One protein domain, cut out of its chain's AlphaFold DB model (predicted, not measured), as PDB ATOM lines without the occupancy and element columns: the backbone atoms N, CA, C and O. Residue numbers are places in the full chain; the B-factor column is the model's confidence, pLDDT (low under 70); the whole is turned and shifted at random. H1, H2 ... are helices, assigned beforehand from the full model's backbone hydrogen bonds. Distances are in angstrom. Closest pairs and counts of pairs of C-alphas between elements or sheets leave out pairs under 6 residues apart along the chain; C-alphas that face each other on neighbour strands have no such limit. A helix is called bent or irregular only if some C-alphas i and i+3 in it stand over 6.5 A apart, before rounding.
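Overview. This is residues 570 to 667 of the 709 residues of an uncharacterized protein of Gregarina niphandrodes (UniProt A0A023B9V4). The longest helix, H3, is sharply bent, and its two arms, H3a and H3b, pack with H1 and H2 round H4, which lies in the middle of a small cluster of mostly crossed helices. H5 lies off at the edge, near H3a. The printed part has 98 residues, with five named helices, H1 to H5 in chain order, and no named strand, and its class is all helix. It is compact, with a radius of gyration of the C-alphas of 12.5 A and spans of 38 by 28 by 23 A.

Arrangement. H3, residues 607 to 630, was assigned as one helix by its hydrogen bonds but is bent: C-alphas 616 and 619 are 9.0 A apart. Its arms, H3a, residues 607 to 616, and H3b, residues 619 to 630, stand at a steep tilt of 54 degrees. The hub, H4, residues 641 to 651, touches H3a, the closest C-alphas being those of Gly 607 and Asp 646, 5.6 A apart. H4 touches H3b at Asp 641 and Ile 626, closest C-alphas 6.2 A apart. H1, residues 570 to 586, touches H4 at a steep tilt of 69 degrees, only just short of about perpendicular; the closest C-alphas, of Gly 581 and Leu 648, are 4.4 A apart. H2, residues 590 to 598, touches H4, closest C-alphas Leu 597 and Cys 647, 6.6 A. H5, residues 656 to 665, touches no helix. Every O i to N i+4 pair is within hydrogen-bond range in H1, H2, H3a, H4 and H5; in H3b 7 of 8 are.

Along the chain. H1 is 24.1 A long from C-alpha 570 at (23.719, 0.661, -29.184). H4 is 15.6 A long, and H3b 15.5 A. H5 ends at C-alpha 665, (15.491, 0.735, -34.653).

Size, cuts and confidence. The two C-alphas farthest apart, of Gln 591 and Gln 667, are 38.1 A apart. The printed part has no cut and no long link. Residues 600 to 602 have pLDDT under 70.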
ATOM      1  N   LEU A 570      23.562   2.114 -29.188       95.56
ATOM      2  CA  LEU A 570      23.719   0.661 -29.184       95.56
ATOM      3  C   LEU A 570      24.531   0.197 -27.967       95.56
ATOM      4  O   LEU A 570      24.079  -0.683 -27.234       95.56
ATOM      5  N   VAL A 571      25.690   0.820 -27.721       97.19
ATOM      6  CA  VAL A 571      26.558   0.504 -26.575       97.19
ATOM      7  C   VAL A 571      25.819   0.707 -25.258       97.19
ATOM      8  O   VAL A 571      25.831  -0.189 -24.417       97.19
ATOM      9  N   CYS A 572      25.127   1.836 -25.080       96.81
ATOM     10  CA  CYS A 572      24.385   2.110 -23.848       96.81
ATOM     11  C   CYS A 572      23.272   1.078 -23.602       96.81
ATOM     12  O   CYS A 572      23.070   0.630 -22.474       96.81
ATOM     13  N   TRP A 573      22.550   0.667 -24.644       96.12
ATOM     14  CA  TRP A 573      21.497  -0.344 -24.519       96.12
ATOM     15  C   TRP A 573      22.065  -1.726 -24.202       96.12
ATOM     16  O   TRP A 573      21.601  -2.381 -23.267       96.12
ATOM     17  N   ALA A 574      23.099  -2.148 -24.935       96.94
ATOM     18  CA  ALA A 574      23.775  -3.415 -24.698       96.94
ATOM     19  C   ALA A 574      24.351  -3.473 -23.276       96.94
ATOM     20  O   ALA A 574      24.047  -4.402 -22.533       96.94
ATOM     21  N   ALA A 575      25.098  -2.447 -22.861       97.62
ATOM     22  CA  ALA A 575      25.666  -2.330 -21.521       97.62
ATOM     23  C   ALA A 575      24.596  -2.415 -20.423       97.62
ATOM     24  O   ALA A 575      24.773  -3.148 -19.449       97.62
ATOM     25  N   HIS A 576      23.467  -1.719 -20.591       96.88
ATOM     26  CA  HIS A 576      22.363  -1.759 -19.634       96.88
ATOM     27  C   HIS A 576      21.782  -3.173 -19.496       96.88
ATOM     28  O   HIS A 576      21.589  -3.674 -18.385       96.88
ATOM     29  N   TRP A 577      21.528  -3.859 -20.614       97.44
ATOM     30  CA  TRP A 577      21.013  -5.227 -20.575       97.44
ATOM     31  C   TRP A 577      22.015  -6.216 -19.995       97.44
ATOM     32  O   TRP A 577      21.620  -7.053 -19.188       97.44
ATOM     33  N   LEU A 578      23.297  -6.096 -20.337       97.50
ATOM     34  CA  LEU A 578      24.360  -6.927 -19.775       97.50
ATOM     35  C   LEU A 578      24.494  -6.717 -18.260       97.50
ATOM     36  O   LEU A 578      24.594  -7.690 -17.510       97.50
ATOM     37  N   LYS A 579      24.397  -5.468 -17.788       97.00
ATOM     38  CA  LYS A 579      24.385  -5.120 -16.358       97.00
ATOM     39  C   LYS A 579      23.201  -5.761 -15.643       97.00
ATOM     40  O   LYS A 579      23.397  -6.476 -14.661       97.00
ATOM     41  N   ARG A 580      21.978  -5.597 -16.164       96.19
ATOM     42  CA  ARG A 580      20.782  -6.242 -15.590       96.19
ATOM     43  C   ARG A 580      20.873  -7.763 -15.622       96.19
ATOM     44  O   ARG A 580      20.567  -8.398 -14.618       96.19
ATOM     45  N   GLY A 581      21.318  -8.334 -16.739       96.38
ATOM     46  CA  GLY A 581      21.511  -9.771 -16.905       96.38
ATOM     47  C   GLY A 581      22.485 -10.335 -15.884       96.38
ATOM     48  O   GLY A 581      22.186 -11.335 -15.245       96.38
ATOM     49  N   THR A 582      23.593  -9.635 -15.646       96.00
ATOM     50  CA  THR A 582      24.589 -10.026 -14.644       96.00
ATOM     51  C   THR A 582      24.014  -9.981 -13.232       96.00
ATOM     52  O   THR A 582      24.217 -10.916 -12.464       96.00
ATOM     53  N   ILE A 583      23.268  -8.924 -12.889       94.81
ATOM     54  CA  ILE A 583      22.619  -8.802 -11.575       94.81
ATOM     55  C   ILE A 583      21.644  -9.962 -11.345       94.81
ATOM     56  O   ILE A 583      21.657 -10.556 -10.275       94.81
ATOM     57  N   GLN A 584      20.818 -10.309 -12.336       94.50
ATOM     58  CA  GLN A 584      19.865 -11.416 -12.193       94.50
ATOM     59  C   GLN A 584      20.555 -12.780 -12.185       94.50
ATOM     60  O   GLN A 584      20.152 -13.660 -11.432       94.50
ATOM     61  N   LEU A 585      21.612 -12.955 -12.981       93.50
ATOM     62  CA  LEU A 585      22.380 -14.194 -13.022       93.50
ATOM     63  C   LEU A 585      23.084 -14.459 -11.685       93.50
ATOM     64  O   LEU A 585      23.070 -15.588 -11.213       93.50
ATOM     65  N   LYS A 586      23.622 -13.418 -11.030       93.50
ATOM     66  CA  LYS A 586      24.246 -13.521  -9.700       93.50
ATOM     67  C   LYS A 586      23.282 -13.970  -8.596       93.50
ATOM     68  O   LYS A 586      23.752 -14.475  -7.586       93.50
ATOM     69  N   LYS A 587      21.968 -13.796  -8.775       93.12
ATOM     70  CA  LYS A 587      20.956 -14.278  -7.819       93.12
ATOM     71  C   LYS A 587      20.718 -15.784  -7.906       93.12
ATOM     72  O   LYS A 587      20.060 -16.339  -7.032       93.12
ATOM     73  N   LEU A 588      21.185 -16.435  -8.972       92.69
ATOM     74  CA  LEU A 588      21.086 -17.881  -9.111       92.69
ATOM     75  C   LEU A 588      22.193 -18.565  -8.310       92.69
ATOM     76  O   LEU A 588      23.285 -18.022  -8.139       92.69
ATOM     77  N   ASP A 589      21.931 -19.789  -7.858       92.94
ATOM     78  CA  ASP A 589      22.973 -20.612  -7.255       92.94
ATOM     79  C   ASP A 589      24.070 -20.958  -8.296       92.94
ATOM     80  O   ASP A 589      23.798 -21.004  -9.503       92.94
ATOM     81  N   PRO A 590      25.317 -21.234  -7.869       92.31
ATOM     82  CA  PRO A 590      26.426 -21.496  -8.789       92.31
ATOM     83  C   PRO A 590      26.184 -22.636  -9.791       92.31
ATOM     84  O   PRO A 590      26.698 -22.584 -10.911       92.31
ATOM     85  N   GLN A 591      25.396 -23.659  -9.429       91.44
ATOM     86  CA  GLN A 591      25.073 -24.756 -10.345       91.44
ATOM     87  C   GLN A 591      24.073 -24.305 -11.406       91.44
ATOM     88  O   GLN A 591      24.239 -24.637 -12.580       91.44
ATOM     89  N   SER A 592      23.085 -23.493 -11.031       92.12
ATOM     90  CA  SER A 592      22.164 -22.860 -11.975       92.12
ATOM     91  C   SER A 592      22.876 -21.905 -12.933       92.12
ATOM     92  O   SER A 592      22.542 -21.900 -14.115       92.12
ATOM     93  N   ILE A 593      23.895 -21.161 -12.481       90.50
ATOM     94  CA  ILE A 593      24.735 -20.334 -13.367       90.50
ATOM     95  C   ILE A 593      25.476 -21.223 -14.369       90.50
ATOM     96  O   ILE A 593      25.386 -20.998 -15.577       90.50
ATOM     97  N   LYS A 594      26.159 -22.274 -13.893       89.56
ATOM     98  CA  LYS A 594      26.869 -23.220 -14.768       89.56
ATOM     99  C   LYS A 594      25.919 -23.870 -15.773       89.56
ATOM    100  O   LYS A 594      26.243 -23.968 -16.951       89.56
ATOM    101  N   LYS A 595      24.726 -24.265 -15.328       90.25
ATOM    102  CA  LYS A 595      23.679 -24.843 -16.171       90.25
ATOM    103  C   LYS A 595      23.132 -23.831 -17.178       90.25
ATOM    104  O   LYS A 595      22.920 -24.210 -18.319       90.25
ATOM    105  N   ALA A 596      22.930 -22.570 -16.804       89.38
ATOM    106  CA  ALA A 596      22.477 -21.519 -17.717       89.38
ATOM    107  C   ALA A 596      23.519 -21.196 -18.799       89.38
ATOM    108  O   ALA A 596      23.147 -20.916 -19.937       89.38
ATOM    109  N   LEU A 597      24.807 -21.274 -18.452       87.12
ATOM    110  CA  LEU A 597      25.921 -21.125 -19.390       87.12
ATOM    111  C   LEU A 597      26.113 -22.371 -20.276       87.12
ATOM    112  O   LEU A 597      26.474 -22.231 -21.439       87.12
ATOM    113  N   ALA A 598      25.852 -23.575 -19.753       84.81
ATOM    114  CA  ALA A 598      26.011 -24.838 -20.481       84.81
ATOM    115  C   ALA A 598      24.804 -25.205 -21.364       84.81
ATOM    116  O   ALA A 598      24.984 -25.732 -22.457       84.81
ATOM    117  N   LEU A 599      23.571 -24.925 -20.919       75.25
ATOM    118  CA  LEU A 599      22.319 -25.179 -21.654       75.25
ATOM    119  C   LEU A 599      22.034 -24.100 -22.693       75.25
ATOM    120  O   LEU A 599      20.902 -23.628 -22.843       75.25
ATOM    121  N   GLN A 600      23.063 -23.684 -23.416       67.38
ATOM    122  CA  GLN A 600      22.835 -22.820 -24.548       67.38
ATOM    123  C   GLN A 600      22.302 -23.674 -25.689       67.38
ATOM    124  O   GLN A 600      23.046 -24.216 -26.504       67.38
ATOM    125  N   ASP A 601      20.976 -23.821 -25.702       64.81
ATOM    126  CA  ASP A 601      20.251 -24.336 -26.848       64.81
ATOM    127  C   ASP A 601      20.786 -23.617 -28.086       64.81
ATOM    128  O   ASP A 601      20.908 -22.387 -28.093       64.81
ATOM    129  N   ALA A 602      21.056 -24.357 -29.161       67.75
ATOM    130  CA  ALA A 602      21.534 -23.793 -30.426       67.75
ATOM    131  C   ALA A 602      20.576 -22.729 -31.034       67.75
ATOM    132  O   ALA A 602      20.835 -22.190 -32.107       67.75
ATOM    133  N   TRP A 603      19.445 -22.455 -30.372       72.12
ATOM    134  CA  TRP A 603      18.291 -21.685 -30.822       72.12
ATOM    135  C   TRP A 603      17.915 -20.561 -29.841       72.12
ATOM    136  O   TRP A 603      16.733 -20.274 -29.636       72.12
ATOM    137  N   SER A 604      18.893 -19.892 -29.224       83.44
ATOM    138  CA  SER A 604      18.573 -18.687 -28.457       83.44
ATOM    139  C   SER A 604      18.008 -17.588 -29.362       83.44
ATOM    140  O   SER A 604      18.620 -17.163 -30.346       83.44
ATOM    141  N   VAL A 605      16.849 -17.068 -28.961       85.25
ATOM    142  CA  VAL A 605      16.183 -15.908 -29.566       85.25
ATOM    143  C   VAL A 605      17.079 -14.665 -29.574       85.25
ATOM    144  O   VAL A 605      16.925 -13.810 -30.447       85.25
ATOM    145  N   PHE A 606      18.012 -14.544 -28.624       92.62
ATOM    146  CA  PHE A 606      18.885 -13.374 -28.498       92.62
ATOM    147  C   PHE A 606      20.220 -13.526 -29.240       92.62
ATOM    148  O   PHE A 606      20.932 -12.534 -29.413       92.62
ATOM    149  N   GLY A 607      20.514 -14.705 -29.798       91.25
ATOM    150  CA  GLY A 607      21.718 -14.953 -30.592       91.25
ATOM    151  C   GLY A 607      21.890 -13.990 -31.779       91.25
ATOM    152  O   GLY A 607      23.002 -13.507 -32.003       91.25
ATOM    153  N   PRO A 608      20.829 -13.646 -32.541       90.94
ATOM    154  CA  PRO A 608      20.896 -12.600 -33.564       90.94
ATOM    155  C   PRO A 608      21.266 -11.216 -33.014       90.94
ATOM    156  O   PRO A 608      22.020 -10.497 -33.662       90.94
ATOM    157  N   VAL A 609      20.786 -10.856 -31.816       93.50
ATOM    158  CA  VAL A 609      21.108  -9.569 -31.173       93.50
ATOM    159  C   VAL A 609      22.582  -9.533 -30.774       93.50
ATOM    160  O   VAL A 609      23.269  -8.567 -31.083       93.50
ATOM    161  N   ALA A 610      23.088 -10.598 -30.146       95.19
ATOM    162  CA  ALA A 610      24.496 -10.690 -29.757       95.19
ATOM    163  C   ALA A 610      25.434 -10.614 -30.977       95.19
ATOM    164  O   ALA A 610      26.431  -9.892 -30.951       95.19
ATOM    165  N   ARG A 611      25.089 -11.309 -32.072       94.06
ATOM    166  CA  ARG A 611      25.844 -11.241 -33.336       94.06
ATOM    167  C   ARG A 611      25.818  -9.850 -33.952       94.06
ATOM    168  O   ARG A 611      26.862  -9.384 -34.389       94.06
ATOM    169  N   PHE A 612      24.665  -9.185 -33.951       93.19
ATOM    170  CA  PHE A 612      24.563  -7.814 -34.440       93.19
ATOM    171  C   PHE A 612      25.439  -6.855 -33.644       93.19
ATOM    172  O   PHE A 612      26.239  -6.141 -34.234       93.19
ATOM    173  N   VAL A 613      25.345  -6.882 -32.311       95.56
ATOM    174  CA  VAL A 613      26.158  -5.998 -31.470       95.56
ATOM    175  C   VAL A 613      27.645  -6.240 -31.724       95.56
ATOM    176  O   VAL A 613      28.393  -5.284 -31.896       95.56
ATOM    177  N   ARG A 614      28.074  -7.502 -31.842       96.44
ATOM    178  CA  ARG A 614      29.456  -7.833 -32.212       96.44
ATOM    179  C   ARG A 614      29.852  -7.284 -33.584       96.44
ATOM    180  O   ARG A 614      30.926  -6.710 -33.709       96.44
ATOM    181  N   GLN A 615      28.998  -7.439 -34.594       94.56
ATOM    182  CA  GLN A 615      29.250  -6.925 -35.944       94.56
ATOM    183  C   GLN A 615      29.368  -5.398 -35.964       94.56
ATOM    184  O   GLN A 615      30.250  -4.873 -36.632       94.56
ATOM    185  N   THR A 616      28.518  -4.689 -35.220       92.75
ATOM    186  CA  THR A 616      28.526  -3.221 -35.186       92.75
ATOM    187  C   THR A 616      29.683  -2.654 -34.371       92.75
ATOM    188  O   THR A 616      30.256  -1.646 -34.766       92.75
ATOM    189  N   LEU A 617      30.037  -3.275 -33.241       95.12
ATOM    190  CA  LEU A 617      31.154  -2.816 -32.408       95.12
ATOM    191  C   LEU A 617      32.522  -3.240 -32.959       95.12
ATOM    192  O   LEU A 617      33.531  -2.622 -32.630       95.12
ATOM    193  N   GLY A 618      32.569  -4.301 -33.765       95.88
ATOM    194  CA  GLY A 618      33.808  -4.983 -34.118       95.88
ATOM    195  C   GLY A 618      34.345  -5.838 -32.965       95.88
ATOM    196  O   GLY A 618      34.020  -5.635 -31.793       95.88
ATOM    197  N   ASP A 619      35.192  -6.815 -33.298       96.88
ATOM    198  CA  ASP A 619      35.658  -7.829 -32.342       96.88
ATOM    199  C   ASP A 619      36.389  -7.234 -31.130       96.88
ATOM    200  O   ASP A 619      36.177  -7.678 -30.002       96.88
ATOM    201  N   ARG A 620      37.213  -6.199 -31.345       97.38
ATOM    202  CA  ARG A 620      37.994  -5.555 -30.279       97.38
ATOM    203  C   ARG A 620      37.094  -4.892 -29.236       97.38
ATOM    204  O   ARG A 620      37.190  -5.212 -28.053       97.38
ATOM    205  N   THR A 621      36.226  -3.980 -29.665       97.38
ATOM    206  CA  THR A 621      35.351  -3.205 -28.773       97.38
ATOM    207  C   THR A 621      34.293  -4.094 -28.128       97.38
ATOM    208  O   THR A 621      33.982  -3.945 -26.945       97.38
ATOM    209  N   PHE A 622      33.784  -5.078 -28.876       98.19
ATOM    210  CA  PHE A 622      32.907  -6.109 -28.336       98.19
ATOM    211  C   PHE A 622      33.589  -6.910 -27.218       98.19
ATOM    212  O   PHE A 622      33.035  -7.023 -26.126       98.19
ATOM    213  N   GLY A 623      34.806  -7.412 -27.450       97.88
ATOM    214  CA  GLY A 623      35.560  -8.169 -26.450       97.88
ATOM    215  C   GLY A 623      35.869  -7.350 -25.195       97.88
ATOM    216  O   GLY A 623      35.724  -7.850 -24.082       97.88
ATOM    217  N   GLN A 624      36.209  -6.064 -25.348       98.00
ATOM    218  CA  GLN A 624      36.402  -5.142 -24.221       98.00
ATOM    219  C   GLN A 624      35.129  -4.975 -23.384       98.00
ATOM    220  O   GLN A 624      35.188  -5.085 -22.159       98.00
ATOM    221  N   LEU A 625      33.974  -4.769 -24.031       98.06
ATOM    222  CA  LEU A 625      32.688  -4.680 -23.339       98.06
ATOM    223  C   LEU A 625      32.398  -5.971 -22.561       98.06
ATOM    224  O   LEU A 625      32.050  -5.917 -21.384       98.06
ATOM    225  N   ILE A 626      32.565  -7.134 -23.194       97.94
ATOM    226  CA  ILE A 626      32.275  -8.432 -22.572       97.94
ATOM    227  C   ILE A 626      33.248  -8.762 -21.437       97.94
ATOM    228  O   ILE A 626      32.819  -9.311 -20.420       97.94
ATOM    229  N   ALA A 627      34.519  -8.373 -21.546       96.81
ATOM    230  CA  ALA A 627      35.505  -8.555 -20.485       96.81
ATOM    231  C   ALA A 627      35.058  -7.909 -19.161       96.81
ATOM    232  O   ALA A 627      35.214  -8.525 -18.105       96.81
ATOM    233  N   LEU A 628      34.414  -6.733 -19.210       96.88
ATOM    234  CA  LEU A 628      33.870  -6.068 -18.018       96.88
ATOM    235  C   LEU A 628      32.868  -6.957 -17.272       96.88
ATOM    236  O   LEU A 628      32.930  -7.064 -16.050       96.88
ATOM    237  N   PHE A 629      31.982  -7.642 -17.997       96.19
ATOM    238  CA  PHE A 629      30.968  -8.522 -17.406       96.19
ATOM    239  C   PHE A 629      31.518  -9.909 -17.057       96.19
ATOM    240  O   PHE A 629      31.106 -10.486 -16.053       96.19
ATOM    241  N   ARG A 630      32.490 -10.433 -17.818       95.56
ATOM    242  CA  ARG A 630      33.127 -11.731 -17.537       95.56
ATOM    243  C   ARG A 630      33.771 -11.755 -16.151       95.56
ATOM    244  O   ARG A 630      33.617 -12.737 -15.432       95.56
ATOM    245  N   THR A 631      34.412 -10.661 -15.731       94.12
ATOM    246  CA  THR A 631      34.998 -10.552 -14.376       94.12
ATOM    247  C   THR A 631      33.968 -10.660 -13.250       94.12
ATOM    248  O   THR A 631      34.326 -10.925 -12.106       94.12
ATOM    249  N   GLN A 632      32.686 -10.469 -13.561       94.12
ATOM    250  CA  GLN A 632      31.599 -10.474 -12.592       94.12
ATOM    251  C   GLN A 632      30.906 -11.838 -12.470       94.12
ATOM    252  O   GLN A 632      30.056 -11.983 -11.593       94.12
ATOM    253  N   ILE A 633      31.218 -12.820 -13.327       90.00
ATOM    254  CA  ILE A 633      30.471 -14.084 -13.432       90.00
ATOM    255  C   ILE A 633      31.443 -15.280 -13.419       90.00
ATOM    256  O   ILE A 633      32.011 -15.635 -14.454       90.00
ATOM    257  N   PRO A 634      31.655 -15.940 -12.270       83.12
ATOM    258  CA  PRO A 634      32.379 -17.209 -12.217       83.12
ATOM    259  C   PRO A 634      31.446 -18.400 -12.533       83.12
ATOM    260  O   PRO A 634      30.320 -18.409 -12.031       83.12
ATOM    261  N   PRO A 635      31.871 -19.441 -13.287       71.44
ATOM    262  CA  PRO A 635      33.101 -19.608 -14.072       71.44
ATOM    263  C   PRO A 635      32.871 -19.341 -15.579       71.44
ATOM    264  O   PRO A 635      32.588 -20.256 -16.347       71.44
ATOM    265  N   ALA A 636      33.008 -18.093 -16.039       73.88
ATOM    266  CA  ALA A 636      32.777 -17.724 -17.447       73.88
ATOM    267  C   ALA A 636      34.015 -17.837 -18.372       73.88
ATOM    268  O   ALA A 636      34.021 -17.249 -19.456       73.88
ATOM    269  N   ALA A 637      35.072 -18.548 -17.962       81.06
ATOM    270  CA  ALA A 637      36.322 -18.645 -18.730       81.06
ATOM    271  C   ALA A 637      36.191 -19.487 -20.015       81.06
ATOM    272  O   ALA A 637      36.875 -19.213 -20.994       81.06
ATOM    273  N   GLU A 638      35.297 -20.478 -20.024       88.06
ATOM    274  CA  GLU A 638      35.145 -21.439 -21.133       88.06
ATOM    275  C   GLU A 638      34.100 -21.008 -22.178       88.06
ATOM    276  O   GLU A 638      33.979 -21.618 -23.237       88.06
ATOM    277  N   VAL A 639      33.330 -19.955 -21.894       92.38
ATOM    278  CA  VAL A 639      32.207 -19.510 -22.730       92.38
ATOM    279  C   VAL A 639      32.684 -18.416 -23.676       92.38
ATOM    280  O   VAL A 639      33.283 -17.444 -23.216       92.38
ATOM    281  N   SER A 640      32.399 -18.518 -24.979       94.12
ATOM    282  CA  SER A 640      32.771 -17.458 -25.932       94.12
ATOM    283  C   SER A 640      32.048 -16.137 -25.636       94.12
ATOM    284  O   SER A 640      30.970 -16.116 -25.044       94.12
ATOM    285  N   ASP A 641      32.604 -15.010 -26.080       96.25
ATOM    286  CA  ASP A 641      32.042 -13.686 -25.774       96.25
ATOM    287  C   ASP A 641      30.602 -13.514 -26.294       96.25
ATOM    288  O   ASP A 641      29.740 -12.948 -25.619       96.25
ATOM    289  N   THR A 642      30.306 -14.061 -27.478       95.50
ATOM    290  CA  THR A 642      28.956 -14.040 -28.066       95.50
ATOM    291  C   THR A 642      27.976 -14.889 -27.259       95.50
ATOM    292  O   THR A 642      26.839 -14.471 -27.040       95.50
ATOM    293  N   GLN A 643      28.422 -16.051 -26.783       93.81
ATOM    294  CA  GLN A 643      27.625 -16.926 -25.930       93.81
ATOM    295  C   GLN A 643      27.349 -16.286 -24.566       93.81
ATOM    296  O   GLN A 643      26.217 -16.333 -24.086       93.81
ATOM    297  N   LEU A 644      28.349 -15.626 -23.975       95.62
ATOM    298  CA  LEU A 644      28.193 -14.912 -22.713       95.62
ATOM    299  C   LEU A 644      27.190 -13.758 -22.849       95.62
ATOM    300  O   LEU A 644      26.291 -13.634 -22.019       95.62
ATOM    301  N   MET A 645      27.282 -12.957 -23.917       96.81
ATOM    302  CA  MET A 645      26.300 -11.903 -24.187       96.81
ATOM    303  C   MET A 645      24.884 -12.461 -24.326       96.81
ATOM    304  O   MET A 645      23.964 -11.948 -23.697       96.81
ATOM    305  N   ASP A 646      24.702 -13.504 -25.132       95.19
ATOM    306  CA  ASP A 646      23.396 -14.122 -25.356       95.19
ATOM    307  C   ASP A 646      22.768 -14.647 -24.050       95.19
ATOM    308  O   ASP A 646      21.598 -14.372 -23.764       95.19
ATOM    309  N   CYS A 647      23.569 -15.300 -23.201       95.00
ATOM    310  CA  CYS A 647      23.144 -15.715 -21.866       95.00
ATOM    311  C   CYS A 647      22.703 -14.508 -21.017       95.00
ATOM    312  O   CYS A 647      21.607 -14.498 -20.452       95.00
ATOM    313  N   LEU A 648      23.497 -13.437 -20.979       96.31
ATOM    314  CA  LEU A 648      23.163 -12.246 -20.195       96.31
ATOM    315  C   LEU A 648      21.917 -11.522 -20.708       96.31
ATOM    316  O   LEU A 648      21.099 -11.071 -19.904       96.31
ATOM    317  N   LEU A 649      21.710 -11.468 -22.025       96.38
ATOM    318  CA  LEU A 649      20.481 -10.932 -22.609       96.38
ATOM    319  C   LEU A 649      19.256 -11.741 -22.167       96.38
ATOM    320  O   LEU A 649      18.263 -11.134 -21.757       96.38
ATOM    321  N   LYS A 650      19.342 -13.079 -22.148       95.12
ATOM    322  CA  LYS A 650      18.268 -13.969 -21.667       95.12
ATOM    323  C   LYS A 650      17.874 -13.681 -20.213       95.12
ATOM    324  O   LYS A 650      16.689 -13.698 -19.888       95.12
ATOM    325  N   HIS A 651      18.843 -13.358 -19.357       95.62
ATOM    326  CA  HIS A 651      18.615 -13.059 -17.939       95.62
ATOM    327  C   HIS A 651      18.343 -11.572 -17.637       95.62
ATOM    328  O   HIS A 651      18.014 -11.220 -16.508       95.62
ATOM    329  N   SER A 652      18.425 -10.679 -18.628       95.62
ATOM    330  CA  SER A 652      18.236  -9.228 -18.439       95.62
ATOM    331  C   SER A 652      16.778  -8.791 -18.229       95.62
ATOM    332  O   SER A 652      16.516  -7.641 -17.862       95.62
ATOM    333  N   GLY A 653      15.819  -9.688 -18.482       93.94
ATOM    334  CA  GLY A 653      14.393  -9.361 -18.566       93.94
ATOM    335  C   GLY A 653      13.995  -8.701 -19.894       93.94
ATOM    336  O   GLY A 653      12.894  -8.160 -20.016       93.94
ATOM    337  N   LEU A 654      14.882  -8.714 -20.896       94.19
ATOM    338  CA  LEU A 654      14.573  -8.287 -22.254       94.19
ATOM    339  C   LEU A 654      13.560  -9.249 -22.890       94.19
ATOM    340  O   LEU A 654      13.799 -10.447 -22.985       94.19
ATOM    341  N   SER A 655      12.422  -8.731 -23.354       93.19
ATOM    342  CA  SER A 655      11.443  -9.538 -24.087       93.19
ATOM    343  C   SER A 655      11.820  -9.667 -25.564       93.19
ATOM    344  O   SER A 655      12.443  -8.771 -26.138       93.19
ATOM    345  N   HIS A 656      11.368 -10.741 -26.221       88.31
ATOM    346  CA  HIS A 656      11.551 -10.932 -27.668       88.31
ATOM    347  C   HIS A 656      11.032  -9.731 -28.481       88.31
ATOM    348  O   HIS A 656      11.654  -9.321 -29.459       88.31
ATOM    349  N   GLY A 657       9.891  -9.152 -28.090       88.00
ATOM    350  CA  GLY A 657       9.332  -7.974 -28.759       88.00
ATOM    351  C   GLY A 657      10.290  -6.782 -28.711       88.00
ATOM    352  O   GLY A 657      10.620  -6.219 -29.749       88.00
ATOM    353  N   ARG A 658      10.829  -6.476 -27.522       89.06
ATOM    354  CA  ARG A 658      11.793  -5.380 -27.341       89.06
ATOM    355  C   ARG A 658      13.115  -5.627 -28.060       89.06
ATOM    356  O   ARG A 658      13.657  -4.691 -28.633       89.06
ATOM    357  N   ALA A 659      13.609  -6.864 -28.066       89.44
ATOM    358  CA  ALA A 659      14.787  -7.238 -28.845       89.44
ATOM    359  C   ALA A 659      14.562  -7.017 -30.351       89.44
ATOM    360  O   ALA A 659      15.403  -6.432 -31.024       89.44
ATOM    361  N   SER A 660      13.399  -7.418 -30.877       84.50
ATOM    362  CA  SER A 660      13.046  -7.190 -32.283       84.50
ATOM    363  C   SER A 660      12.928  -5.703 -32.619       84.50
ATOM    364  O   SER A 660      13.406  -5.278 -33.668       84.50
ATOM    365  N   ASP A 661      12.311  -4.911 -31.744       84.56
ATOM    366  CA  ASP A 661      12.146  -3.473 -31.959       84.56
ATOM    367  C   ASP A 661      13.478  -2.726 -31.882       84.56
ATOM    368  O   ASP A 661      13.719  -1.845 -32.703       84.56
ATOM    369  N   PHE A 662      14.374  -3.137 -30.981       87.50
ATOM    370  CA  PHE A 662      15.758  -2.672 -30.958       87.50
ATOM    371  C   PHE A 662      16.455  -2.955 -32.290       87.50
ATOM    372  O   PHE A 662      16.962  -2.035 -32.920       87.50
ATOM    373  N   CYS A 663      16.397  -4.192 -32.787       86.25
ATOM    374  CA  CYS A 663      17.003  -4.529 -34.071       86.25
ATOM    375  C   CYS A 663      16.466  -3.661 -35.222       86.25
ATOM    376  O   CYS A 663      17.239  -3.127 -36.013       86.25
ATOM    377  N   LYS A 664      15.144  -3.461 -35.288       84.56
ATOM    378  CA  LYS A 664      14.519  -2.592 -36.300       84.56
ATOM    379  C   LYS A 664      14.954  -1.135 -36.161       84.56
ATOM    380  O   LYS A 664      15.136  -0.464 -37.171       84.56
ATOM    381  N   GLN A 665      15.097  -0.644 -34.929       83.38
ATOM    382  CA  GLN A 665      15.491   0.735 -34.653       83.38
ATOM    383  C   GLN A 665      16.887   1.053 -35.201       83.38
ATOM    384  O   GLN A 665      17.097   2.154 -35.699       83.38
ATOM    385  N   PHE A 666      17.802   0.083 -35.165       84.38
ATOM    386  CA  PHE A 666      19.145   0.202 -35.737       84.38
ATOM    387  C   PHE A 666      19.241  -0.354 -37.168       84.38
ATOM    388  O   PHE A 666      20.332  -0.656 -37.638       84.38
ATOM    389  N   GLN A 667      18.098  -0.481 -37.857       77.38
ATOM    390  CA  GLN A 667      17.991  -0.902 -39.258       77.38
ATOM    391  C   GLN A 667      18.709  -2.220 -39.577       77.38
ATOM    392  O   GLN A 667      19.242  -2.402 -40.670       77.38
TER     393      GLN A 667